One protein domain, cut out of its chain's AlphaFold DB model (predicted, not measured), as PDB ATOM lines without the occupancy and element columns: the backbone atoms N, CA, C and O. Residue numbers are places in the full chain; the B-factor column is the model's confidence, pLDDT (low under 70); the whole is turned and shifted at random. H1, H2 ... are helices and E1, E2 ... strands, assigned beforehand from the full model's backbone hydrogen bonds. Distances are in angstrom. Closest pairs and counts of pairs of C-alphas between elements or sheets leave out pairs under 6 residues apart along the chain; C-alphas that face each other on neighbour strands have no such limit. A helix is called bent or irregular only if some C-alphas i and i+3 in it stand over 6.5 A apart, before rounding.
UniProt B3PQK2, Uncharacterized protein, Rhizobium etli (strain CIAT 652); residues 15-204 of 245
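What this domain is: This is residues 15 to 204 of the 245 residues of an uncharacterized protein of Rhizobium etli (strain CIAT 652) (UniProt B3PQK2). A strongly twisted sheet of five strands makes the core, with the long helix H5 passing it on one side and H3 on the other, while H1, H2 and H4 gather near its E1 end. The long unnamed stretch of residues 83 to 113 runs round the outside, beyond H4. The printed part has 190 residues, in the order H1 H2 H3 E1 H4 E2 E3 H5 E4 E5; the sheet is mixed, ordered E1 E2 E3 E4 E5. The class is mixed, helices and strands, with under half of the residues in named elements. The whole is compact, with a radius of gyration of the C-alphas of 16.7 A and spans of 46 by 42 by 29 A.

How they stand to each other: Start at H1, residues 15 to 21, on the sheet of E1, residues 64 to 70, E2, 114 to 121, E3, 124 to 130, E4, 169 to 176, and E5, 200 to 203, at a height over the sheet of 9.0 A. H2, residues 25 to 33, only grazes the sheet, its closest C-alphas to E1 being Tyr 27 and Met 67, 5.9 A apart. H3, residues 45 to 55, forms two layers with the sheet, a helix on one face; its Glu 54 and Phe 200 of E5 are the closest C-alphas, 6.7 A apart. E1 and E2 are antiparallel, with N 66 and O 118 at 3.1 A. H4, residues 71 to 82, touches H1 at a steep tilt of 51 degrees, opposite ways, closest at the C-alphas of Ser 17 and Ala 77, 4.9 A. E2 bends by 70 degrees at residue 117, and E2 and E3 form an antiparallel hairpin, with N 126 and O 119 at 2.8 A. H5, residues 138 to 158, only grazes the sheet and only just touches H4, with 3 pairs of C-alphas within 8 A, the closest being Phe 75 and Trp 151, 7.1 A. E3, H5 and E4 make a strand-helix-strand unit, two parallel neighbour strands with a helix between, its crossover right-handed; N 127 and O 171 are 2.8 A apart. E4 and E5 are parallel, with N 174 and O 200 at 2.8 A. Every O i to N i+4 pair is within hydrogen-bond range in H1, H2, H3 and H4, and 14 of 17 are in H5.

Where its parts are: Find C-alpha 15 at (9.986, 8.528, -2.795), where H1 begins its 10.1 A; H2 spans 12.0 A, H3 15.4 A, E1 15.4 A, H4 17.0 A, E2 19.1 A and E3 19.4 A. H5 starts from C-alpha 138 at (6.168, -18.325, 10.236) and spans 29.9 A; it is irregular, with C-alphas 153 and 156 at 7.3 A, and has a kink of 35 degrees near residue 152. E4 spans 22.7 A, and E5 10.4 A to C-alpha 203 at (4.838, -15.462, -9.236).

The domain as a whole: The two C-alphas farthest apart, those of Gly 35 and Asp 98, are 50.9 A apart. The printed part has no cut; the links H2 to H3, H4 to E2 and E4 to E5 are long. The mean pLDDT of the printed part is 89.6, with residues 97 to 105 and 163 to 165 under 70.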
ATOM      1  N   VAL A  15       8.941   9.205  -2.030       95.44
ATOM      2  CA  VAL A  15       9.986   8.528  -2.795       95.44
ATOM      3  C   VAL A  15      11.346   9.144  -2.478       95.44
ATOM      4  O   VAL A  15      12.279   8.401  -2.186       95.44
ATOM      5  N   ASP A  16      11.446  10.474  -2.409       94.50
ATOM      6  CA  ASP A  16      12.696  11.154  -2.038       94.50
ATOM      7  C   ASP A  16      13.136  10.784  -0.615       94.50
ATOM      8  O   ASP A  16      14.321  10.573  -0.345       94.50
ATOM      9  N   SER A  17      12.180  10.660   0.308       95.62
ATOM     10  CA  SER A  17      12.450  10.256   1.691       95.62
ATOM     11  C   SER A  17      12.983   8.824   1.775       95.62
ATOM     12  O   SER A  17      13.959   8.570   2.484       95.62
ATOM     13  N   LEU A  18      12.398   7.894   1.015       97.00
ATOM     14  CA  LEU A  18      12.880   6.514   0.917       97.00
ATOM     15  C   LEU A  18      14.270   6.441   0.259       97.00
ATOM     16  O   LEU A  18      15.167   5.757   0.756       97.00
ATOM     17  N   GLN A  19      14.485   7.190  -0.824       95.31
ATOM     18  CA  GLN A  19      15.763   7.255  -1.534       95.31
ATOM     19  C   GLN A  19      16.903   7.723  -0.630       95.31
ATOM     20  O   GLN A  19      17.952   7.083  -0.574       95.31
ATOM     21  N   ARG A  20      16.689   8.807   0.125       94.88
ATOM     22  CA  ARG A  20      17.702   9.393   1.020       94.88
ATOM     23  C   ARG A  20      18.115   8.469   2.162       94.88
ATOM     24  O   ARG A  20      19.215   8.614   2.693       94.88
ATOM     25  N   LEU A  21      17.249   7.534   2.550       95.81
ATOM     26  CA  LEU A  21      17.530   6.547   3.592       95.81
ATOM     27  C   LEU A  21      18.091   5.232   3.036       95.81
ATOM     28  O   LEU A  21      18.628   4.430   3.807       95.81
ATOM     29  N   ASN A  22      18.039   5.018   1.718       95.94
ATOM     30  CA  ASN A  22      18.606   3.836   1.088       95.94
ATOM     31  C   ASN A  22      20.142   3.878   1.054       95.94
ATOM     32  O   ASN A  22      20.770   4.335   0.098       95.94
ATOM     33  N   ARG A  23      20.766   3.300   2.078       95.12
ATOM     34  CA  ARG A  23      22.224   3.112   2.141       95.12
ATOM     35  C   ARG A  23      22.665   1.660   1.936       95.12
ATOM     36  O   ARG A  23      23.755   1.296   2.367       95.12
ATOM     37  N   LYS A  24      21.833   0.797   1.332       95.50
ATOM     38  CA  LYS A  24      22.198  -0.616   1.136       95.50
ATOM     39  C   LYS A  24      23.283  -0.747   0.070       95.50
ATOM     40  O   LYS A  24      23.056  -0.455  -1.098       95.50
ATOM     41  N   GLU A  25      24.446  -1.261   0.454       95.81
ATOM     42  CA  GLU A  25      25.595  -1.408  -0.449       95.81
ATOM     43  C   GLU A  25      25.278  -2.251  -1.690       95.81
ATOM     44  O   GLU A  25      25.689  -1.890  -2.788       95.81
ATOM     45  N   ARG A  26      24.489  -3.331  -1.556       94.19
ATOM     46  CA  ARG A  26      24.114  -4.197  -2.691       94.19
ATOM     47  C   ARG A  26      23.320  -3.456  -3.767       94.19
ATOM     48  O   ARG A  26      23.536  -3.700  -4.949       94.19
ATOM     49  N   TYR A  27      22.453  -2.527  -3.368       94.06
ATOM     50  CA  TYR A  27      21.717  -1.679  -4.304       94.06
ATOM     51  C   TYR A  27      22.675  -0.816  -5.136       94.06
ATOM     52  O   TYR A  27      22.622  -0.818  -6.366       94.06
ATOM     53  N   TRP A  28      23.600  -0.126  -4.466       92.88
ATOM     54  CA  TRP A  28      24.585   0.734  -5.124       92.88
ATOM     55  C   TRP A  28      25.585  -0.064  -5.971       92.88
ATOM     56  O   TRP A  28      25.946   0.366  -7.066       92.88
ATOM     57  N   LEU A  29      25.982  -1.252  -5.510       94.25
ATOM     58  CA  LEU A  29      26.834  -2.177  -6.257       94.25
ATOM     59  C   LEU A  29      26.178  -2.603  -7.574       94.25
ATOM     60  O   LEU A  29      26.822  -2.513  -8.613       94.25
ATOM     61  N   LEU A  30      24.910  -3.030  -7.548       92.62
ATOM     62  CA  LEU A  30      24.193  -3.456  -8.755       92.62
ATOM     63  C   LEU A  30      24.074  -2.324  -9.777       92.62
ATOM     64  O   LEU A  30      24.306  -2.545 -10.963       92.62
ATOM     65  N   ARG A  31      23.776  -1.099  -9.332       90.94
ATOM     66  CA  ARG A  31      23.707   0.064 -10.232       90.94
ATOM     67  C   ARG A  31      25.049   0.357 -10.895       90.94
ATOM     68  O   ARG A  31      25.089   0.555 -12.107       90.94
ATOM     69  N   ASN A  32      26.138   0.313 -10.129       91.50
ATOM     70  CA  ASN A  32      27.485   0.476 -10.674       91.50
ATOM     71  C   ASN A  32      27.847  -0.649 -11.655       91.50
ATOM     72  O   ASN A  32      28.334  -0.376 -12.748       91.50
ATOM     73  N   ALA A  33      27.572  -1.904 -11.293       92.69
ATOM     74  CA  ALA A  33      27.885  -3.068 -12.119       92.69
ATOM     75  C   ALA A  33      27.117  -3.079 -13.452       92.69
ATOM     76  O   ALA A  33      27.646  -3.528 -14.463       92.69
ATOM     77  N   LEU A  34      25.888  -2.556 -13.462       91.12
ATOM     78  CA  LEU A  34      25.039  -2.457 -14.651       91.12
ATOM     79  C   LEU A  34      25.233  -1.143 -15.431       91.12
ATOM     80  O   LEU A  34      24.455  -0.850 -16.338       91.12
ATOM     81  N   GLY A  35      26.252  -0.343 -15.088       85.44
ATOM     82  CA  GLY A  35      26.602   0.889 -15.803       85.44
ATOM     83  C   GLY A  35      25.589   2.027 -15.646       85.44
ATOM     84  O   GLY A  35      25.552   2.935 -16.473       85.44
ATOM     85  N   GLN A  36      24.754   1.992 -14.607       79.38
ATOM     86  CA  GLN A  36      23.713   2.990 -14.369       79.38
ATOM     87  C   GLN A  36      24.240   4.123 -13.487       79.38
ATOM     88  O   GLN A  36      24.096   4.110 -12.262       79.38
ATOM     89  N   THR A  37      24.840   5.127 -14.128       71.81
ATOM     90  CA  THR A  37      25.281   6.371 -13.484       71.81
ATOM     91  C   THR A  37      24.323   7.512 -13.822       71.81
ATOM     92  O   THR A  37      24.147   7.844 -14.990       71.81
ATOM     93  N   GLY A  38      23.712   8.136 -12.812       71.38
ATOM     94  CA  GLY A  38      22.894   9.348 -12.982       71.38
ATOM     95  C   GLY A  38      21.450   9.145 -13.468       71.38
ATOM     96  O   GLY A  38      20.684  10.101 -13.434       71.38
ATOM     97  N   ALA A  39      21.056   7.928 -13.855       75.25
ATOM     98  CA  ALA A  39      19.671   7.561 -14.167       75.25
ATOM     99  C   ALA A  39      19.227   6.347 -13.342       75.25
ATOM    100  O   ALA A  39      20.056   5.506 -12.979       75.25
ATOM    101  N   ASP A  40      17.931   6.269 -13.031       78.06
ATOM    102  CA  ASP A  40      17.335   5.122 -12.346       78.06
ATOM    103  C   ASP A  40      17.298   3.886 -13.237       78.06
ATOM    104  O   ASP A  40      16.899   3.958 -14.394       78.06
ATOM    105  N   LEU A  41      17.721   2.747 -12.677       85.25
ATOM    106  CA  LEU A  41      17.625   1.448 -13.334       85.25
ATOM    107  C   LEU A  41      16.142   1.050 -13.356       85.25
ATOM    108  O   LEU A  41      15.602   0.763 -12.286       85.25
ATOM    109  N   PRO A  42      15.450   1.061 -14.506       88.88
ATOM    110  CA  PRO A  42      14.008   0.865 -14.516       88.88
ATOM    111  C   PRO A  42      13.650  -0.598 -14.245       88.88
ATOM    112  O   PRO A  42      14.320  -1.520 -14.716       88.88
ATOM    113  N   LEU A  43      12.548  -0.817 -13.525       93.94
ATOM    114  CA  LEU A  43      11.896  -2.125 -13.494       93.94
ATOM    115  C   LEU A  43      11.256  -2.407 -14.858       93.94
ATOM    116  O   LEU A  43      10.786  -1.497 -15.543       93.94
ATOM    117  N   SER A  44      11.221  -3.679 -15.260       95.12
ATOM    118  CA  SER A  44      10.589  -4.050 -16.530       95.12
ATOM    119  C   SER A  44       9.090  -3.728 -16.518       95.12
ATOM    120  O   SER A  44       8.406  -3.934 -15.514       95.12
ATOM    121  N   ARG A  45       8.556  -3.260 -17.653       96.38
ATOM    122  CA  ARG A  45       7.128  -2.928 -17.785       96.38
ATOM    123  C   ARG A  45       6.227  -4.121 -17.448       96.38
ATOM    124  O   ARG A  45       5.285  -3.962 -16.686       96.38
ATOM    125  N   SER A  46       6.573  -5.314 -17.928       97.00
ATOM    126  CA  SER A  46       5.817  -6.543 -17.659       97.00
ATOM    127  C   SER A  46       5.833  -6.957 -16.184       97.00
ATOM    128  O   SER A  46       4.905  -7.611 -15.710       97.00
ATOM    129  N   PHE A  47       6.873  -6.602 -15.422       97.62
ATOM    130  CA  PHE A  47       6.862  -6.773 -13.970       97.62
ATOM    131  C   PHE A  47       5.895  -5.790 -13.303       97.62
ATOM    132  O   PHE A  47       5.090  -6.214 -12.476       97.62
ATOM    133  N   LEU A  48       5.941  -4.509 -13.684       98.00
ATOM    134  CA  LEU A  48       5.069  -3.468 -13.131       98.00
ATOM    135  C   LEU A  48       3.586  -3.726 -13.433       98.00
ATOM    136  O   LEU A  48       2.753  -3.536 -12.552       98.00
ATOM    137  N   GLU A  49       3.265  -4.203 -14.637       98.06
ATOM    138  CA  GLU A  49       1.904  -4.579 -15.046       98.06
ATOM    139  C   GLU A  49       1.358  -5.715 -14.175       98.06
ATOM    140  O   GLU A  49       0.335  -5.532 -13.520       98.06
ATOM    141  N   ARG A  50       2.077  -6.842 -14.063       97.94
ATOM    142  CA  ARG A  50       1.652  -7.970 -13.210       97.94
ATOM    143  C   ARG A  50       1.536  -7.582 -11.741       97.94
ATOM    144  O   ARG A  50       0.635  -8.039 -11.045       97.94
ATOM    145  N   LEU A  51       2.473  -6.766 -11.256       98.06
ATOM    146  CA  LEU A  51       2.434  -6.272  -9.887       98.06
ATOM    147  C   LEU A  51       1.187  -5.413  -9.664       98.06
ATOM    148  O   LEU A  51       0.502  -5.585  -8.660       98.06
ATOM    149  N   GLY A  52       0.888  -4.531 -10.616       97.88
ATOM    150  CA  GLY A  52      -0.277  -3.666 -10.590       97.88
ATOM    151  C   GLY A  52      -1.606  -4.409 -10.664       97.88
ATOM    152  O   GLY A  52      -2.514  -4.110  -9.891       97.88
ATOM    153  N   GLU A  53      -1.706  -5.412 -11.534       97.88
ATOM    154  CA  GLU A  53      -2.864  -6.307 -11.621       97.88
ATOM    155  C   GLU A  53      -3.133  -7.007 -10.285       97.88
ATOM    156  O   GLU A  53      -4.266  -6.991  -9.804       97.88
ATOM    157  N   GLU A  54      -2.095  -7.561  -9.652       97.50
ATOM    158  CA  GLU A  54      -2.238  -8.288  -8.389       97.50
ATOM    159  C   GLU A  54      -2.731  -7.381  -7.253       97.50
ATOM    160  O   GLU A  54      -3.610  -7.779  -6.487       97.50
ATOM    161  N   ILE A  55      -2.209  -6.154  -7.153       97.06
ATOM    162  CA  ILE A  55      -2.612  -5.208  -6.100       97.06
ATOM    163  C   ILE A  55      -3.823  -4.337  -6.472       97.06
ATOM    164  O   ILE A  55      -4.267  -3.527  -5.656       97.06
ATOM    165  N   GLY A  56      -4.343  -4.466  -7.696       96.81
ATOM    166  CA  GLY A  56      -5.445  -3.656  -8.216       96.81
ATOM    167  C   GLY A  56      -5.102  -2.174  -8.418       96.81
ATOM    168  O   GLY A  56      -5.966  -1.318  -8.223       96.81
ATOM    169  N   LYS A  57      -3.854  -1.844  -8.782       95.94
ATOM    170  CA  LYS A  57      -3.388  -0.466  -9.027       95.94
ATOM    171  C   LYS A  57      -2.497  -0.351 -10.254       95.94
ATOM    172  O   LYS A  57      -1.684  -1.218 -10.524       95.94
ATOM    173  N   CYS A  58      -2.555   0.788 -10.937       97.00
ATOM    174  CA  CYS A  58      -1.550   1.120 -11.943       97.00
ATOM    175  C   CYS A  58      -0.232   1.496 -11.247       97.00
ATOM    176  O   CYS A  58      -0.191   2.474 -10.501       97.00
ATOM    177  N   VAL A  59       0.832   0.723 -11.472       97.38
ATOM    178  CA  VAL A  59       2.172   1.040 -10.957       97.38
ATOM    179  C   VAL A  59       2.882   1.944 -11.959       97.38
ATOM    180  O   VAL A  59       2.988   1.604 -13.139       97.38
ATOM    181  N   SER A  60       3.377   3.096 -11.499       94.75
ATOM    182  CA  SER A  60       4.054   4.056 -12.378       94.75
ATOM    183  C   SER A  60       5.269   3.426 -13.085       94.75
ATOM    184  O   SER A  60       6.088   2.786 -12.420       94.75
ATOM    185  N   PRO A  61       5.478   3.669 -14.395       93.56
ATOM    186  CA  PRO A  61       6.721   3.317 -15.088       93.56
ATOM    187  C   PRO A  61       7.972   3.968 -14.484       93.56
ATOM    188  O   PRO A  61       9.079   3.488 -14.709       93.56
ATOM    189  N   SER A  62       7.797   5.061 -13.734       92.19
ATOM    190  CA  SER A  62       8.856   5.755 -12.999       92.19
ATOM    191  C   SER A  62       8.910   5.360 -11.519       92.19
ATOM    192  O   SER A  62       9.458   6.111 -10.714       92.19
ATOM    193  N   ALA A  63       8.285   4.243 -11.128       95.94
ATOM    194  CA  ALA A  63       8.335   3.773  -9.752       95.94
ATOM    195  C   ALA A  63       9.786   3.525  -9.328       95.94
ATOM    196  O   ALA A  63      10.565   2.866 -10.022       95.94
ATOM    197  N   TRP A  64      10.132   4.043  -8.158       96.44
ATOM    198  CA  TRP A  64      11.429   3.814  -7.554       96.44
ATOM    199  C   TRP A  64      11.445   2.468  -6.832       96.44
ATOM    200  O   TRP A  64      10.416   1.999  -6.345       96.44
ATOM    201  N   TRP A  65      12.617   1.851  -6.726       97.31
ATOM    202  CA  TRP A  65      12.784   0.602  -5.998       97.31
ATOM    203  C   TRP A  65      14.126   0.527  -5.279       97.31
ATOM    204  O   TRP A  65      15.097   1.193  -5.647       97.31
ATOM    205  N   ALA A  66      14.175  -0.338  -4.269       97.06
ATOM    206  CA  ALA A  66      15.398  -0.714  -3.576       97.06
ATOM    207  C   ALA A  66      15.329  -2.165  -3.102       97.06
ATOM    208  O   ALA A  66      14.265  -2.651  -2.725       97.06
ATOM    209  N   MET A  67      16.475  -2.841  -3.106       96.69
ATOM    210  CA  MET A  67      16.617  -4.187  -2.554       96.69
ATOM    211  C   MET A  67      17.048  -4.153  -1.094       96.69
ATOM    212  O   MET A  67      17.742  -3.224  -0.673       96.69
ATOM    213  N   ASP A  68      16.694  -5.211  -0.365       96.56
ATOM    214  CA  ASP A  68      17.050  -5.426   1.037       96.56
ATOM    215  C   ASP A  68      16.814  -4.167   1.903       96.56
ATOM    216  O   ASP A  68      17.677  -3.746   2.696       96.56
ATOM    217  N   TYR A  69      15.668  -3.514   1.703       97.81
ATOM    218  CA  TYR A  69      15.379  -2.222   2.306       97.81
ATOM    219  C   TYR A  69      14.953  -2.392   3.762       97.81
ATOM    220  O   TYR A  69      13.987  -3.089   4.078       97.81
ATOM    221  N   HIS A  70      15.685  -1.747   4.666       96.94
ATOM    222  CA  HIS A  70      15.533  -1.973   6.094       96.94
ATOM    223  C   HIS A  70      14.226  -1.385   6.649       96.94
ATOM    224  O   HIS A  70      13.875  -0.239   6.361       96.94
ATOM    225  N   ILE A  71      13.533  -2.115   7.526       96.44
ATOM    226  CA  ILE A  71      12.242  -1.670   8.071       96.44
ATOM    227  C   ILE A  71      12.356  -0.396   8.930       96.44
ATOM    228  O   ILE A  71      11.478   0.460   8.903       96.44
ATOM    229  N   ASP A  72      13.479  -0.192   9.626       96.00
ATOM    230  CA  ASP A  72      13.723   1.065  10.355       96.00
ATOM    231  C   ASP A  72      13.906   2.251   9.398       96.00
ATOM    232  O   ASP A  72      13.564   3.384   9.744       96.00
ATOM    233  N   TRP A  73      14.438   2.009   8.192       97.19
ATOM    234  CA  TRP A  73      14.534   3.039   7.156       97.19
ATOM    235  C   TRP A  73      13.158   3.340   6.576       97.19
ATOM    236  O   TRP A  73      12.868   4.498   6.309       97.19
ATOM    237  N   LEU A  74      12.286   2.336   6.442       97.06
ATOM    238  CA  LEU A  74      10.890   2.546   6.052       97.06
ATOM    239  C   LEU A  74      10.190   3.468   7.055       97.06
ATOM    240  O   LEU A  74       9.646   4.493   6.664       97.06
ATOM    241  N   PHE A  75      10.270   3.158   8.349       95.12
ATOM    242  CA  PHE A  75       9.663   3.986   9.397       95.12
ATOM    243  C   PHE A  75      10.235   5.402   9.419       95.12
ATOM    244  O   PHE A  75       9.486   6.372   9.473       95.12
ATOM    245  N   SER A  76      11.555   5.537   9.299       94.38
ATOM    246  CA  SER A  76      12.200   6.853   9.240       94.38
ATOM    247  C   SER A  76      11.781   7.646   7.996       94.38
ATOM    248  O   SER A  76      11.610   8.858   8.089       94.38
ATOM    249  N   ALA A  77      11.570   6.983   6.854       95.12
ATOM    250  CA  ALA A  77      11.114   7.625   5.621       95.12
ATOM    251  C   ALA A  77       9.681   8.137   5.748       95.12
ATOM    252  O   ALA A  77       9.395   9.240   5.301       95.12
ATOM    253  N   LEU A  78       8.805   7.372   6.402       93.81
ATOM    254  CA  LEU A  78       7.433   7.788   6.688       93.81
ATOM    255  C   LEU A  78       7.396   9.018   7.608       93.81
ATOM    256  O   LEU A  78       6.630   9.942   7.356       93.81
ATOM    257  N   VAL A  79       8.255   9.068   8.636       92.06
ATOM    258  CA  VAL A  79       8.410  10.274   9.471       92.06
ATOM    259  C   VAL A  79       8.925  11.450   8.637       92.06
ATOM    260  O   VAL A  79       8.365  12.538   8.703       92.06
ATOM    261  N   LEU A  80       9.983  11.246   7.847       91.75
ATOM    262  CA  LEU A  80      10.610  12.302   7.048       91.75
ATOM    263  C   LEU A  80       9.647  12.896   6.007       91.75
ATOM    264  O   LEU A  80       9.599  14.114   5.841       91.75
ATOM    265  N   ASP A  81       8.854  12.047   5.358       91.56
ATOM    266  CA  ASP A  81       7.795  12.432   4.423       91.56
ATOM    267  C   ASP A  81       6.735  13.316   5.092       91.56
ATOM    268  O   ASP A  81       6.365  14.353   4.543       91.56
ATOM    269  N   PHE A  82       6.316  12.983   6.318       88.75
ATOM    270  CA  PHE A  82       5.369  13.811   7.068       88.75
ATOM    271  C   PHE A  82       5.896  15.232   7.312       88.75
ATOM    272  O   PHE A  82       5.137  16.198   7.248       88.75
ATOM    273  N   PHE A  83       7.201  15.383   7.549       87.25
ATOM    274  CA  PHE A  83       7.853  16.689   7.694       87.25
ATOM    275  C   PHE A  83       8.228  17.339   6.350       87.25
ATOM    276  O   PHE A  83       9.030  18.274   6.316       87.25
ATOM    277  N   GLY A  84       7.682  16.864   5.225       86.69
ATOM    278  CA  GLY A  84       7.938  17.450   3.909       86.69
ATOM    279  C   GLY A  84       9.374  17.264   3.423       86.69
ATOM    280  O   GLY A  84       9.905  18.112   2.704       86.69
ATOM    281  N   GLY A  85      10.050  16.209   3.881       81.56
ATOM    282  CA  GLY A  85      11.458  15.959   3.583       81.56
ATOM    283  C   GLY A  85      12.440  16.782   4.425       81.56
ATOM    284  O   GLY A  85      13.656  16.605   4.286       81.56
ATOM    285  N   VAL A  86      11.960  17.660   5.310       83.62
ATOM    286  CA  VAL A  86      12.815  18.381   6.258       83.62
ATOM    287  C   VAL A  86      13.240  17.412   7.355       83.62
ATOM    288  O   VAL A  86      12.404  16.753   7.959       83.62
ATOM    289  N   CYS A  87      14.546  17.315   7.599       79.12
ATOM    290  CA  CYS A  87      15.116  16.419   8.601       79.12
ATOM    291  C   CYS A  87      15.398  17.205   9.891       79.12
ATOM    292  O   CYS A  87      16.325  18.017   9.894       79.12
ATOM    293  N   PRO A  88      14.635  16.999  10.978       80.94
ATOM    294  CA  PRO A  88      15.004  17.490  12.300       80.94
ATOM    295  C   PRO A  88      16.307  16.845  12.780       80.94
ATOM    296  O   PRO A  88      16.600  15.699  12.440       80.94
ATOM    297  N   ASP A  89      17.045  17.538  13.651       84.44
ATOM    298  CA  ASP A  89      18.330  17.051  14.179       84.44
ATOM    299  C   ASP A  89      18.222  15.689  14.881       84.44
ATOM    300  O   ASP A  89      19.154  14.882  14.857       84.44
ATOM    301  N   ARG A  90      17.097  15.441  15.567       89.44
ATOM    302  CA  ARG A  90      16.843  14.205  16.314       89.44
ATOM    303  C   ARG A  90      15.358  13.960  16.533       89.44
ATOM    304  O   ARG A  90      14.595  14.891  16.779       89.44
ATOM    305  N   PHE A  91      14.995  12.683  16.580       88.56
ATOM    306  CA  PHE A  91      13.689  12.211  17.031       88.56
ATOM    307  C   PHE A  91      13.836  11.397  18.312       88.56
ATOM    308  O   PHE A  91      14.792  10.631  18.471       88.56
ATOM    309  N   HIS A  92      12.868  11.521  19.220       89.62
ATOM    310  CA  HIS A  92      12.748  10.561  20.308       89.62
ATOM    311  C   HIS A  92      12.247   9.226  19.743       89.62
ATOM    312  O   HIS A  92      11.270   9.185  19.001       89.62
ATOM    313  N   ASN A  93      12.910   8.126  20.097       91.44
ATOM    314  CA  ASN A  93      12.495   6.791  19.681       91.44
ATOM    315  C   ASN A  93      11.388   6.293  20.627       91.44
ATOM    316  O   ASN A  93      11.692   6.038  21.803       91.44
ATOM    317  N   PRO A  94      10.131   6.199  20.159       89.06
ATOM    318  CA  PRO A  94       8.989   5.924  21.016       89.06
ATOM    319  C   PRO A  94       9.083   4.526  21.613       89.06
ATOM    320  O   PRO A  94       9.773   3.640  21.089       89.06
ATOM    321  N   ARG A  95       8.386   4.348  22.736       84.12
ATOM    322  CA  ARG A  95       8.361   3.083  23.461       84.12
ATOM    323  C   ARG A  95       6.940   2.648  23.755       84.12
ATOM    324  O   ARG A  95       6.071   3.479  24.011       84.12
ATOM    325  N   ALA A  96       6.725   1.339  23.747       75.00
ATOM    326  CA  ALA A  96       5.508   0.785  24.311       75.00
ATOM    327  C   ALA A  96       5.532   1.035  25.826       75.00
ATOM    328  O   ALA A  96       6.496   0.671  26.501       75.00
ATOM    329  N   VAL A  97       4.502   1.708  26.332       61.03
ATOM    330  CA  VAL A  97       4.260   1.855  27.768       61.03
ATOM    331  C   VAL A  97       3.571   0.554  28.189       61.03
ATOM    332  O   VAL A  97       2.475   0.276  27.720       61.03
ATOM    333  N   ASP A  98       4.255  -0.280  28.969       55.09
ATOM    334  CA  ASP A  98       3.696  -1.478  29.618       55.09
ATOM    335  C   ASP A  98       3.157  -2.599  28.711       55.09
ATOM    336  O   ASP A  98       2.042  -3.086  28.881       55.09
ATOM    337  N   SER A  99       3.974  -3.093  27.780       48.69
ATOM    338  CA  SER A  99       3.672  -4.343  27.077       48.69
ATOM    339  C   SER A  99       4.774  -5.374  27.329       48.69
ATOM    340  O   SER A  99       5.910  -5.227  26.878       48.69
ATOM    341  N   GLU A 100       4.411  -6.470  28.002       51.12
ATOM    342  CA  GLU A 100       5.211  -7.705  28.100       51.12
ATOM    343  C   GLU A 100       5.501  -8.335  26.715       51.12
ATOM    344  O   GLU A 100       6.235  -9.316  26.610       51.12
ATOM    345  N   THR A 101       4.937  -7.781  25.634       51.59
ATOM    346  CA  THR A 101       4.911  -8.364  24.287       51.59
ATOM    347  C   THR A 101       5.846  -7.694  23.268       51.59
ATOM    348  O   THR A 101       6.093  -8.286  22.215       51.59
ATOM    349  N   VAL A 102       6.450  -6.525  23.546       54.03
ATOM    350  CA  VAL A 102       7.404  -5.880  22.613       54.03
ATOM    351  C   VAL A 102       8.857  -6.193  22.992       54.03
ATOM    352  O   VAL A 102       9.458  -5.540  23.840       54.03
ATOM    353  N   SER A 103       9.471  -7.136  22.270       54.25
ATOM    354  CA  SER A 103      10.823  -7.697  22.508       54.25
ATOM    355  C   SER A 103      12.021  -6.718  22.530       54.25
ATOM    356  O   SER A 103      13.150  -7.142  22.759       54.25
ATOM    357  N   SER A 104      11.819  -5.413  22.329       58.19
ATOM    358  CA  SER A 104      12.855  -4.386  22.572       58.19
ATOM    359  C   SER A 104      12.317  -3.051  23.105       58.19
ATOM    360  O   SER A 104      13.082  -2.103  23.284       58.19
ATOM    361  N   GLY A 105      11.000  -2.949  23.320       68.88
ATOM    362  CA  GLY A 105      10.310  -1.732  23.745       68.88
ATOM    363  C   GLY A 105      10.514  -0.490  22.867       68.88
ATOM    364  O   GLY A 105      10.088   0.571  23.292       68.88
ATOM    365  N   ARG A 106      11.172  -0.563  21.697       86.50
ATOM    366  CA  ARG A 106      11.504   0.593  20.839       86.50
ATOM    367  C   ARG A 106      11.077   0.374  19.390       86.50
ATOM    368  O   ARG A 106      11.164  -0.746  18.875       86.50
ATOM    369  N   LEU A 107      10.691   1.463  18.720       89.88
ATOM    370  CA  LEU A 107      10.321   1.437  17.306       89.88
ATOM    371  C   LEU A 107      11.542   1.294  16.394       89.88
ATOM    372  O   LEU A 107      11.572   0.377  15.583       89.88
ATOM    373  N   ILE A 108      12.558   2.148  16.527       93.44
ATOM    374  CA  ILE A 108      13.825   2.006  15.790       93.44
ATOM    375  C   ILE A 108      14.748   1.093  16.602       93.44
ATOM    376  O   ILE A 108      15.038   1.385  17.764       93.44
ATOM    377  N   ARG A 109      15.179  -0.032  16.029       92.12
ATOM    378  CA  ARG A 109      15.888  -1.098  16.757       92.12
ATOM    379  C   ARG A 109      17.346  -1.247  16.347       92.12
ATOM    380  O   ARG A 109      18.121  -1.803  17.116       92.12
ATOM    381  N   GLY A 110      17.720  -0.781  15.157       88.94
ATOM    382  CA  GLY A 110      19.055  -1.013  14.604       88.94
ATOM    383  C   GLY A 110      19.331  -2.493  14.316       88.94
ATOM    384  O   GLY A 110      20.483  -2.916  14.331       88.94
ATOM    385  N   THR A 111      18.279  -3.291  14.107       88.31
ATOM    386  CA  THR A 111      18.389  -4.690  13.662       88.31
ATOM    387  C   THR A 111      18.747  -4.759  12.172       88.31
ATOM    388  O   THR A 111      19.019  -3.730  11.571       88.31
ATOM    389  N   ASN A 112      18.752  -5.961  11.582       85.50
ATOM    390  CA  ASN A 112      18.899  -6.186  10.135       85.50
ATOM    391  C   ASN A 112      17.617  -6.808   9.553       85.50
ATOM    392  O   ASN A 112      17.669  -7.818   8.863       85.50
ATOM    393  N   GLU A 113      16.454  -6.275   9.921       93.69
ATOM    394  CA  GLU A 113      15.175  -6.760   9.399       93.69
ATOM    395  C   GLU A 113      14.795  -5.924   8.172       93.69
ATOM    396  O   GLU A 113      14.463  -4.745   8.291       93.69
ATOM    397  N   ASP A 114      14.899  -6.518   6.988       95.75
ATOM    398  CA  ASP A 114      14.693  -5.871   5.694       95.75
ATOM    399  C   ASP A 114      13.614  -6.564   4.856       95.75
ATOM    400  O   ASP A 114      13.208  -7.684   5.161       95.75
ATOM    401  N   PHE A 115      13.121  -5.866   3.831       97.44
ATOM    402  CA  PHE A 115      12.324  -6.449   2.754       97.44
ATOM    403  C   PHE A 115      13.195  -6.696   1.528       97.44
ATOM    404  O   PHE A 115      13.983  -5.820   1.165       97.44
ATOM    405  N   ASP A 116      13.041  -7.855   0.884       97.50
ATOM    406  CA  ASP A 116      13.889  -8.261  -0.249       97.50
ATOM    407  C   ASP A 116      13.846  -7.230  -1.391       97.50
ATOM    408  O   ASP A 116      14.881  -6.902  -1.978       97.50
ATOM    409  N   LEU A 117      12.664  -6.667  -1.663       98.38
ATOM    410  CA  LEU A 117      12.455  -5.580  -2.617       98.38
ATOM    411  C   LEU A 117      11.355  -4.636  -2.113       98.38
ATOM    412  O   LEU A 117      10.329  -5.074  -1.599       98.38
ATOM    413  N   ILE A 118      11.540  -3.333  -2.308       98.44
ATOM    414  CA  ILE A 118      10.465  -2.346  -2.197       98.44
ATOM    415  C   ILE A 118      10.258  -1.642  -3.530       98.44
ATOM    416  O   ILE A 118      11.226  -1.386  -4.242       98.44
ATOM    417  N   VAL A 119       9.008  -1.314  -3.844       98.44
ATOM    418  CA  VAL A 119       8.624  -0.481  -4.992       98.44
ATOM    419  C   VAL A 119       7.760   0.662  -4.476       98.44
ATOM    420  O   VAL A 119       6.805   0.419  -3.742       98.44
ATOM    421  N   ALA A 120       8.085   1.902  -4.825       97.94
ATOM    422  CA  ALA A 120       7.370   3.081  -4.357       97.94
ATOM    423  C   ALA A 120       7.087   4.066  -5.493       97.94
ATOM    424  O   ALA A 120       7.927   4.325  -6.354       97.94
ATOM    425  N   PHE A 121       5.882   4.621  -5.473       95.81
ATOM    426  CA  PHE A 121       5.394   5.627  -6.409       95.81
ATOM    427  C   PHE A 121       4.251   6.390  -5.743       95.81
ATOM    428  O   PHE A 121       3.508   5.815  -4.947       95.81
ATOM    429  N   ASP A 122       4.104   7.675  -6.053       92.69
ATOM    430  CA  ASP A 122       3.093   8.548  -5.451       92.69
ATOM    431  C   ASP A 122       3.045   8.407  -3.910       92.69
ATOM    432  O   ASP A 122       4.038   8.628  -3.214       92.69
ATOM    433  N   ARG A 123       1.888   8.002  -3.366       94.00
ATOM    434  CA  ARG A 123       1.651   7.674  -1.949       94.00
ATOM    435  C   ARG A 123       1.543   6.167  -1.698       94.00
ATOM    436  O   ARG A 123       0.870   5.745  -0.762       94.00
ATOM    437  N   THR A 124       2.162   5.343  -2.540       96.44
ATOM    438  CA  THR A 124       2.093   3.878  -2.471       96.44
ATOM    439  C   THR A 124       3.473   3.272  -2.227       96.44
ATOM    440  O   THR A 124       4.445   3.629  -2.891       96.44
ATOM    441  N   ILE A 125       3.544   2.313  -1.303       98.44
ATOM    442  CA  ILE A 125       4.713   1.466  -1.058       98.44
ATOM    443  C   ILE A 125       4.283   0.011  -1.196       98.44
ATOM    444  O   ILE A 125       3.306  -0.422  -0.593       98.44
ATOM    445  N   ILE A 126       5.042  -0.763  -1.955       98.62
ATOM    446  CA  ILE A 126       4.870  -2.201  -2.100       98.62
ATOM    447  C   ILE A 126       6.095  -2.862  -1.478       98.62
ATOM    448  O   ILE A 126       7.217  -2.650  -1.933       98.62
ATOM    449  N   LEU A 127       5.873  -3.643  -0.428       98.44
ATOM    450  CA  LEU A 127       6.881  -4.411   0.291       98.44
ATOM    451  C   LEU A 127       6.845  -5.848  -0.225       98.44
ATOM    452  O   LEU A 127       5.816  -6.514  -0.116       98.44
ATOM    453  N   ILE A 128       7.945  -6.321  -0.801       98.25
ATOM    454  CA  ILE A 128       8.019  -7.624  -1.458       98.25
ATOM    455  C   ILE A 128       9.020  -8.504  -0.711       98.25
ATOM    456  O   ILE A 128      10.182  -8.141  -0.538       98.25
ATOM    457  N   GLU A 129       8.563  -9.685  -0.308       97.31
ATOM    458  CA  GLU A 129       9.403 -10.779   0.180       97.31
ATOM    459  C   GLU A 129       9.469 -11.872  -0.875       97.31
ATOM    460  O   GLU A 129       8.427 -12.308  -1.356       97.31
ATOM    461  N   ALA A 130      10.657 -12.373  -1.195       96.50
ATOM    462  CA  ALA A 130      10.871 -13.368  -2.228       96.50
ATOM    463  C   ALA A 130      11.427 -14.688  -1.674       96.50
ATOM    464  O   ALA A 130      12.331 -14.726  -0.836       96.50
ATOM    465  N   LYS A 131      10.924 -15.812  -2.195       94.50
ATOM    466  CA  LYS A 131      11.500 -17.147  -1.983       94.50
ATOM    467  C   LYS A 131      11.443 -17.966  -3.266       94.50
ATOM    468  O   LYS A 131      10.385 -18.114  -3.862       94.50
ATOM    469  N   GLY A 132      12.588 -18.518  -3.667       92.25
ATOM    470  CA  GLY A 132      12.704 -19.400  -4.833       92.25
ATOM    471  C   GLY A 132      12.535 -20.874  -4.473       92.25
ATOM    472  O   GLY A 132      11.449 -21.431  -4.584       92.25
ATOM    473  N   VAL A 133      13.631 -21.505  -4.039       89.44
ATOM    474  CA  VAL A 133      13.684 -22.944  -3.697       89.44
ATOM    475  C   VAL A 133      13.508 -23.245  -2.208       89.44
ATOM    476  O   VAL A 133      13.441 -24.400  -1.801       89.44
ATOM    477  N   THR A 134      13.462 -22.207  -1.378       86.88
ATOM    478  CA  THR A 134      13.224 -22.320   0.066       86.88
ATOM    479  C   THR A 134      11.830 -21.805   0.405       86.88
ATOM    480  O   THR A 134      11.134 -21.266  -0.450       86.88
ATOM    481  N   SER A 135      11.403 -21.966   1.655       86.56
ATOM    482  CA  SER A 135      10.133 -21.433   2.148       86.56
ATOM    483  C   SER A 135      10.355 -20.308   3.153       86.56
ATOM    484  O   SER A 135      11.399 -20.220   3.805       86.56
ATOM    485  N   TRP A 136       9.347 -19.459   3.331       90.31
ATOM    486  CA  TRP A 136       9.285 -18.572   4.488       90.31
ATOM    487  C   TRP A 136       9.041 -19.378   5.765       90.31
ATOM    488  O   TRP A 136       8.311 -20.368   5.757       90.31
ATOM    489  N   GLY A 137       9.638 -18.941   6.873       87.94
ATOM    490  CA  GLY A 137       9.258 -19.416   8.200       87.94
ATOM    491  C   GLY A 137       8.186 -18.515   8.814       87.94
ATOM    492  O   GLY A 137       8.281 -17.293   8.694       87.94
ATOM    493  N   ASN A 138       7.231 -19.088   9.554       90.69
ATOM    494  CA  ASN A 138       6.168 -18.325  10.236       90.69
ATOM    495  C   ASN A 138       6.726 -17.222  11.141       90.69
ATOM    496  O   ASN A 138       6.231 -16.098  11.139       90.69
ATOM    497  N   LYS A 139       7.843 -17.492  11.831       91.00
ATOM    498  CA  LYS A 139       8.532 -16.498  12.669       91.00
ATOM    499  C   LYS A 139       9.028 -15.278  11.882       91.00
ATOM    500  O   LYS A 139       9.036 -14.187  12.437       91.00
ATOM    501  N   GLN A 140       9.452 -15.441  10.626       89.50
ATOM    502  CA  GLN A 140       9.938 -14.329   9.798       89.50
ATOM    503  C   GLN A 140       8.788 -13.380   9.446       89.50
ATOM    504  O   GLN A 140       8.890 -12.180   9.681       89.50
ATOM    505  N   ILE A 141       7.681 -13.925   8.931       92.06
ATOM    506  CA  ILE A 141       6.511 -13.132   8.529       92.06
ATOM    507  C   ILE A 141       5.824 -12.507   9.747       92.06
ATOM    508  O   ILE A 141       5.538 -11.311   9.740       92.06
ATOM    509  N   ALA A 142       5.645 -13.275  10.827       92.75
ATOM    510  CA  ALA A 142       5.053 -12.775  12.065       92.75
ATOM    511  C   ALA A 142       5.852 -11.606  12.658       92.75
ATOM    512  O   ALA A 142       5.263 -10.628  13.112       92.75
ATOM    513  N   ARG A 143       7.191 -11.659  12.603       91.81
ATOM    514  CA  ARG A 143       8.040 -10.546  13.047       91.81
ATOM    515  C   ARG A 143       7.816  -9.283  12.221       91.81
ATOM    516  O   ARG A 143       7.572  -8.238  12.815       91.81
ATOM    517  N   LYS A 144       7.794  -9.379  10.890       93.69
ATOM    518  CA  LYS A 144       7.559  -8.217  10.011       93.69
ATOM    519  C   LYS A 144       6.177  -7.613  10.230       93.69
ATOM    520  O   LYS A 144       6.048  -6.400  10.377       93.69
ATOM    521  N   CYS A 145       5.157  -8.461  10.344       93.81
ATOM    522  CA  CYS A 145       3.803  -8.046  10.696       93.81
ATOM    523  C   CYS A 145       3.771  -7.307  12.044       93.81
ATOM    524  O   CYS A 145       3.203  -6.218  12.144       93.81
ATOM    525  N   GLN A 146       4.445  -7.846  13.065       92.44
ATOM    526  CA  GLN A 146       4.548  -7.212  14.377       92.44
ATOM    527  C   GLN A 146       5.252  -5.851  14.308       92.44
ATOM    528  O   GLN A 146       4.789  -4.894  14.920       92.44
ATOM    529  N   ARG A 147       6.329  -5.717  13.527       93.44
ATOM    530  CA  ARG A 147       7.018  -4.429  13.335       93.44
ATOM    531  C   ARG A 147       6.103  -3.381  12.700       93.44
ATOM    532  O   ARG A 147       6.086  -2.241  13.150       93.44
ATOM    533  N   LEU A 148       5.333  -3.751  11.675       93.62
ATOM    534  CA  LEU A 148       4.362  -2.841  11.055       93.62
ATOM    535  C   LEU A 148       3.238  -2.461  12.030       93.62
ATOM    536  O   LEU A 148       2.771  -1.324  12.027       93.62
ATOM    537  N   ARG A 149       2.816  -3.386  12.897       92.19
ATOM    538  CA  ARG A 149       1.839  -3.103  13.953       92.19
ATOM    539  C   ARG A 149       2.381  -2.099  14.971       92.19
ATOM    540  O   ARG A 149       1.717  -1.104  15.238       92.19
ATOM    541  N   GLU A 150       3.607  -2.299  15.445       91.38
ATOM    542  CA  GLU A 150       4.296  -1.355  16.336       91.38
ATOM    543  C   GLU A 150       4.409   0.038  15.715       91.38
ATOM    544  O   GLU A 150       4.245   1.035  16.411       91.38
ATOM    545  N   TRP A 151       4.665   0.124  14.405       91.44
ATOM    546  CA  TRP A 151       4.631   1.399  13.693       91.44
ATOM    547  C   TRP A 151       3.269   2.082  13.825       91.44
ATOM    548  O   TRP A 151       3.219   3.235  14.240       91.44
ATOM    549  N   SER A 152       2.174   1.367  13.552       89.06
ATOM    550  CA  SER A 152       0.821   1.908  13.741       89.06
ATOM    551  C   SER A 152       0.583   2.365  15.181       89.06
ATOM    552  O   SER A 152       0.019   3.425  15.416       89.06
ATOM    553  N   GLU A 153       1.014   1.598  16.176       88.44
ATOM    554  CA  GLU A 153       0.755   1.915  17.585       88.44
ATOM    555  C   GLU A 153       1.583   3.106  18.089       88.44
ATOM    556  O   GLU A 153       1.091   3.912  18.878       88.44
ATOM    557  N   LEU A 154       2.829   3.239  17.627       89.19
ATOM    558  CA  LEU A 154       3.804   4.177  18.185       89.19
ATOM    559  C   LEU A 154       4.021   5.438  17.340       89.19
ATOM    560  O   LEU A 154       4.580   6.403  17.863       89.19
ATOM    561  N   SER A 155       3.603   5.472  16.069       88.44
ATOM    562  CA  SER A 155       3.869   6.608  15.168       88.44
ATOM    563  C   SER A 155       3.334   7.935  15.713       88.44
ATOM    564  O   SER A 155       4.011   8.956  15.607       88.44
ATOM    565  N   ASP A 156       2.166   7.917  16.365       87.88
ATOM    566  CA  ASP A 156       1.538   9.122  16.924       87.88
ATOM    567  C   ASP A 156       2.336   9.725  18.100       87.88
ATOM    568  O   ASP A 156       2.206  10.912  18.389       87.88
ATOM    569  N   GLN A 157       3.201   8.937  18.757       88.44
ATOM    570  CA  GLN A 157       4.120   9.441  19.788       88.44
ATOM    571  C   GLN A 157       5.304  10.218  19.192       88.44
ATOM    572  O   GLN A 157       5.942  10.997  19.897       88.44
ATOM    573  N   ILE A 158       5.630   9.981  17.917       86.88
ATOM    574  CA  ILE A 158       6.656  10.740  17.188       86.88
ATOM    575  C   ILE A 158       6.020  11.989  16.595       86.88
ATOM    576  O   ILE A 158       6.555  13.089  16.716       86.88
ATOM    577  N   VAL A 159       4.880  11.789  15.940       82.62
ATOM    578  CA  VAL A 159       4.183  12.801  15.165       82.62
ATOM    579  C   VAL A 159       2.695  12.741  15.511       82.62
ATOM    580  O   VAL A 159       1.987  11.867  15.006       82.62
ATOM    581  N   PRO A 160       2.188  13.659  16.349       82.38
ATOM    582  CA  PRO A 160       0.767  13.707  16.665       82.38
ATOM    583  C   PRO A 160      -0.085  13.853  15.394       82.38
ATOM    584  O   PRO A 160       0.143  14.757  14.593       82.38
ATOM    585  N   GLY A 161      -1.073  12.972  15.208       75.44
ATOM    586  CA  GLY A 161      -1.963  13.012  14.040       75.44
ATOM    587  C   GLY A 161      -1.360  12.426  12.758       75.44
ATOM    588  O   GLY A 161      -1.865  12.697  11.663       75.44
ATOM    589  N   PHE A 162      -0.310  11.605  12.867       75.44
ATOM    590  CA  PHE A 162       0.298  10.932  11.717       75.44
ATOM    591  C   PHE A 162      -0.742  10.137  10.915       75.44
ATOM    592  O   PHE A 162      -0.805  10.231   9.692       75.44
ATOM    593  N   LYS A 163      -1.624   9.407  11.607       67.62
ATOM    594  CA  LYS A 163      -2.648   8.557  10.973       67.62
ATOM    595  C   LYS A 163      -3.736   9.317  10.212       67.62
ATOM    596  O   LYS A 163      -4.426   8.711   9.396       67.62
ATOM    597  N   THR A 164      -3.930  10.605  10.488       64.75
ATOM    598  CA  THR A 164      -5.014  11.409   9.901       64.75
ATOM    599  C   THR A 164      -4.550  12.287   8.740       64.75
ATOM    600  O   THR A 164      -5.376  12.939   8.107       64.75
ATOM    601  N   SER A 165      -3.250  12.294   8.434       66.12
ATOM    602  CA  SER A 165      -2.640  13.179   7.439       66.12
ATOM    603  C   SER A 165      -2.161  12.369   6.229       66.12
ATOM    604  O   SER A 165      -1.286  11.528   6.379       66.12
ATOM    605  N   SER A 166      -2.746  12.601   5.043       70.31
ATOM    606  CA  SER A 166      -2.371  12.009   3.735       70.31
ATOM    607  C   SER A 166      -1.843  10.557   3.802       70.31
ATOM    608  O   SER A 166      -0.626  10.337   3.766       70.31
ATOM    609  N   PRO A 167      -2.723   9.547   3.924       83.94
ATOM    610  CA  PRO A 167      -2.306   8.184   4.237       83.94
ATOM    611  C   PRO A 167      -1.429   7.575   3.132       83.94
ATOM    612  O   PRO A 167      -1.773   7.627   1.952       83.94
ATOM    613  N   VAL A 168      -0.308   6.964   3.528       91.44
ATOM    614  CA  VAL A 168       0.478   6.081   2.651       91.44
ATOM    615  C   VAL A 168      -0.237   4.746   2.533       91.44
ATOM    616  O   VAL A 168      -0.590   4.130   3.539       91.44
ATOM    617  N   GLU A 169      -0.399   4.257   1.311       94.56
ATOM    618  CA  GLU A 169      -0.910   2.917   1.066       94.56
ATOM    619  C   GLU A 169       0.246   1.923   1.001       94.56
ATOM    620  O   GLU A 169       1.091   1.997   0.109       94.56
ATOM    621  N   ILE A 170       0.278   0.986   1.947       97.12
ATOM    622  CA  ILE A 170       1.331  -0.026   2.025       97.12
ATOM    623  C   ILE A 170       0.759  -1.383   1.644       97.12
ATOM    624  O   ILE A 170      -0.179  -1.851   2.274       97.12
ATOM    625  N   PHE A 171       1.338  -2.025   0.638       98.00
ATOM    626  CA  PHE A 171       0.988  -3.367   0.182       98.00
ATOM    627  C   PHE A 171       2.089  -4.337   0.600       98.00
ATOM    628  O   PHE A 171       3.266  -3.991   0.528       98.00
ATOM    629  N   VAL A 172       1.722  -5.554   1.001       96.62
ATOM    630  CA  VAL A 172       2.686  -6.642   1.216       96.62
ATOM    631  C   VAL A 172       2.449  -7.720   0.173       96.62
ATOM    632  O   VAL A 172       1.328  -8.207   0.029       96.62
ATOM    633  N   VAL A 173       3.513  -8.095  -0.534       97.50
ATOM    634  CA  VAL A 173       3.507  -9.107  -1.587       97.50
ATOM    635  C   VAL A 173       4.496 -10.212  -1.226       97.50
ATOM    636  O   VAL A 173       5.660  -9.954  -0.924       97.50
ATOM    637  N   LEU A 174       4.043 -11.458  -1.295       96.62
ATOM    638  CA  LEU A 174       4.906 -12.632  -1.270       96.62
ATOM    639  C   LEU A 174       5.172 -13.079  -2.704       96.62
ATOM    640  O   LEU A 174       4.241 -13.335  -3.470       96.62
ATOM    641  N   MET A 175       6.448 -13.168  -3.061       97.44
ATOM    642  CA  MET A 175       6.904 -13.523  -4.392       97.44
ATOM    643  C   MET A 175       7.574 -14.901  -4.394       97.44
ATOM    644  O   MET A 175       8.673 -15.077  -3.870       97.44
ATOM    645  N   SER A 176       6.923 -15.899  -4.983       95.56
ATOM    646  CA  SER A 176       7.451 -17.271  -5.063       95.56
ATOM    647  C   SER A 176       6.959 -18.011  -6.300       95.56
ATOM    648  O   SER A 176       5.971 -17.597  -6.907       95.56
ATOM    649  N   PRO A 177       7.613 -19.119  -6.695       94.00
ATOM    650  CA  PRO A 177       7.150 -19.938  -7.815       94.00
ATOM    651  C   PRO A 177       5.742 -20.507  -7.603       94.00
ATOM    652  O   PRO A 177       4.951 -20.559  -8.540       94.00
ATOM    653  N   LYS A 178       5.427 -20.897  -6.361       90.19
ATOM    654  CA  LYS A 178       4.123 -21.428  -5.936       90.19
ATOM    655  C   LYS A 178       3.614 -20.697  -4.696       90.19
ATOM    656  O   LYS A 178       4.442 -20.200  -3.926       90.19
ATOM    657  N   PRO A 179       2.294 -20.668  -4.447       87.81
ATOM    658  CA  PRO A 179       1.754 -20.141  -3.202       87.81
ATOM    659  C   PRO A 179       2.356 -20.831  -1.964       87.81
ATOM    660  O   PRO A 179       2.598 -22.042  -1.988       87.81
ATOM    661  N   PRO A 180       2.581 -20.099  -0.861       86.19
ATOM    662  CA  PRO A 180       3.031 -20.709   0.384       86.19
ATOM    663  C   PRO A 180       1.939 -21.626   0.955       86.19
ATOM    664  O   PRO A 180       0.802 -21.203   1.132       86.19
ATOM    665  N   SER A 181       2.293 -22.873   1.276       82.94
ATOM    666  CA  SER A 181       1.356 -23.881   1.803       82.94
ATOM    667  C   SER A 181       1.421 -24.082   3.321       82.94
ATOM    668  O   SER A 181       0.556 -24.737   3.892       82.94
ATOM    669  N   ARG A 182       2.455 -23.546   3.981       85.75
ATOM    670  CA  ARG A 182       2.729 -23.736   5.422       85.75
ATOM    671  C   ARG A 182       2.823 -22.427   6.206       85.75
ATOM    672  O   ARG A 182       3.336 -22.428   7.323       85.75
ATOM    673  N   LEU A 183       2.410 -21.318   5.590       86.69
ATOM    674  CA  LEU A 183       2.381 -20.038   6.278       86.69
ATOM    675  C   LEU A 183       1.124 -19.936   7.134       86.69
ATOM    676  O   LEU A 183       0.015 -20.089   6.625       86.69
ATOM    677  N   ASP A 184       1.320 -19.670   8.420       89.00
ATOM    678  CA  ASP A 184       0.227 -19.337   9.323       89.00
ATOM    679  C   ASP A 184      -0.331 -17.967   8.939       89.00
ATOM    680  O   ASP A 184       0.422 -17.040   8.611       89.00
ATOM    681  N   ARG A 185      -1.653 -17.821   9.029       88.19
ATOM    682  CA  ARG A 185      -2.300 -16.523   8.857       88.19
ATOM    683  C   ARG A 185      -1.818 -15.571   9.944       88.19
ATOM    684  O   ARG A 185      -1.876 -15.891  11.132       88.19
ATOM    685  N   VAL A 186      -1.379 -14.387   9.533       88.75
ATOM    686  CA  VAL A 186      -1.016 -13.300  10.445       88.75
ATOM    687  C   VAL A 186      -2.013 -12.160  10.306       88.75
ATOM    688  O   VAL A 186      -2.509 -11.869   9.221       88.75
ATOM    689  N   ASP A 187      -2.309 -11.518  11.427       90.62
ATOM    690  CA  ASP A 187      -3.229 -10.390  11.480       90.62
ATOM    691  C   ASP A 187      -2.477  -9.095  11.131       90.62
ATOM    692  O   ASP A 187      -1.844  -8.459  11.983       90.62
ATOM    693  N   TRP A 188      -2.468  -8.744   9.845       92.25
ATOM    694  CA  TRP A 188      -1.811  -7.530   9.365       92.25
ATOM    695  C   TRP A 188      -2.501  -6.277   9.918       92.25
ATOM    696  O   TRP A 188      -3.729  -6.227   9.995       92.25
ATOM    697  N   PRO A 189      -1.741  -5.233  10.296       91.06
ATOM    698  CA  PRO A 189      -2.348  -3.995  10.763       91.06
ATOM    699  C   PRO A 189      -3.168  -3.345   9.641       91.06
ATOM    700  O   PRO A 189      -2.780  -3.378   8.479       91.06
ATOM    701  N   THR A 190      -4.278  -2.696   9.991       89.31
ATOM    702  CA  THR A 190      -5.318  -2.243   9.040       89.31
ATOM    703  C   THR A 190      -4.856  -1.249   7.968       89.31
ATOM    704  O   THR A 190      -5.521  -1.099   6.942       89.31
ATOM    705  N   PHE A 191      -3.732  -0.558   8.181       89.81
ATOM    706  CA  PHE A 191      -3.141   0.341   7.185       89.81
ATOM    707  C   PHE A 191      -2.367  -0.409   6.084       89.81
ATOM    708  O   PHE A 191      -2.088   0.165   5.031       89.81
ATOM    709  N   VAL A 192      -2.040  -1.683   6.311       94.31
ATOM    710  CA  VAL A 192      -1.442  -2.574   5.318       94.31
ATOM    711  C   VAL A 192      -2.558  -3.203   4.492       94.31
ATOM    712  O   VAL A 192      -3.478  -3.829   5.013       94.31
ATOM    713  N   LYS A 193      -2.478  -3.029   3.177       94.69
ATOM    714  CA  LYS A 193      -3.390  -3.610   2.201       94.69
ATOM    715  C   LYS A 193      -3.044  -5.081   1.996       94.69
ATOM    716  O   LYS A 193      -1.890  -5.441   1.761       94.69
ATOM    717  N   THR A 194      -4.082  -5.905   2.037       91.12
ATOM    718  CA  THR A 194      -4.040  -7.366   1.901       91.12
ATOM    719  C   THR A 194      -5.229  -7.837   1.071       91.12
ATOM    720  O   THR A 194      -6.256  -7.155   1.039       91.12
ATOM    721  N   LYS A 195      -5.135  -9.028   0.482       89.31
ATOM    722  CA  LYS A 195      -6.237  -9.716  -0.198       89.31
ATOM    723  C   LYS A 195      -6.847 -10.731   0.767       89.31
ATOM    724  O   LYS A 195      -6.173 -11.666   1.178       89.31
ATOM    725  N   ASP A 196      -8.082 -10.494   1.205       88.00
ATOM    726  CA  ASP A 196      -8.800 -11.352   2.169       88.00
ATOM    727  C   ASP A 196      -8.057 -11.576   3.509       88.00
ATOM    728  O   ASP A 196      -8.191 -12.599   4.181       88.00
ATOM    729  N   GLY A 197      -7.269 -10.580   3.931       86.00
ATOM    730  CA  GLY A 197      -6.436 -10.641   5.138       86.00
ATOM    731  C   GLY A 197      -5.132 -11.427   4.967       86.00
ATOM    732  O   GLY A 197      -4.479 -11.724   5.962       86.00
ATOM    733  N   GLU A 198      -4.754 -11.758   3.732       90.19
ATOM    734  CA  GLU A 198      -3.484 -12.389   3.372       90.19
ATOM    735  C   GLU A 198      -2.632 -11.450   2.499       90.19
ATOM    736  O   GLU A 198      -3.174 -10.640   1.738       90.19
ATOM    737  N   PRO A 199      -1.292 -11.551   2.547       94.25
ATOM    738  CA  PRO A 199      -0.439 -10.864   1.588       94.25
ATOM    739  C   PRO A 199      -0.831 -11.167   0.139       94.25
ATOM    740  O   PRO A 199      -1.203 -12.296  -0.199       94.25
ATOM    741  N   PHE A 200      -0.665 -10.166  -0.721       96.69
ATOM    742  CA  PHE A 200      -0.738 -10.332  -2.169       96.69
ATOM    743  C   PHE A 200       0.314 -11.332  -2.646       96.69
ATOM    744  O   PHE A 200       1.324 -11.560  -1.975       96.69
ATOM    745  N   ARG A 201       0.092 -11.952  -3.803       95.38
ATOM    746  CA  ARG A 201       0.956 -13.031  -4.291       95.38
ATOM    747  C   ARG A 201       1.398 -12.755  -5.710       95.38
ATOM    748  O   ARG A 201       0.579 -12.634  -6.608       95.38
ATOM    749  N   LEU A 202       2.707 -12.738  -5.925       96.44
ATOM    750  CA  LEU A 202       3.273 -12.596  -7.259       96.44
ATOM    751  C   LEU A 202       4.127 -13.815  -7.595       96.44
ATOM    752  O   LEU A 202       4.914 -14.290  -6.781       96.44
ATOM    753  N   ARG A 203       4.004 -14.336  -8.814       95.25
ATOM    754  CA  ARG A 203       4.838 -15.462  -9.236       95.25
ATOM    755  C   ARG A 203       6.284 -15.009  -9.457       95.25
ATOM    756  O   ARG A 203       6.533 -14.104 -10.262       95.25
ATOM    757  N   LEU A 204       7.218 -15.672  -8.775       95.31
ATOM    758  CA  LEU A 204       8.647 -15.637  -9.093       95.31
ATOM    759  C   LEU A 204       8.924 -16.658 -10.193       95.31
ATOM    760  O   LEU A 204       8.809 -17.860  -9.955       95.31
TER     761      LEU A 204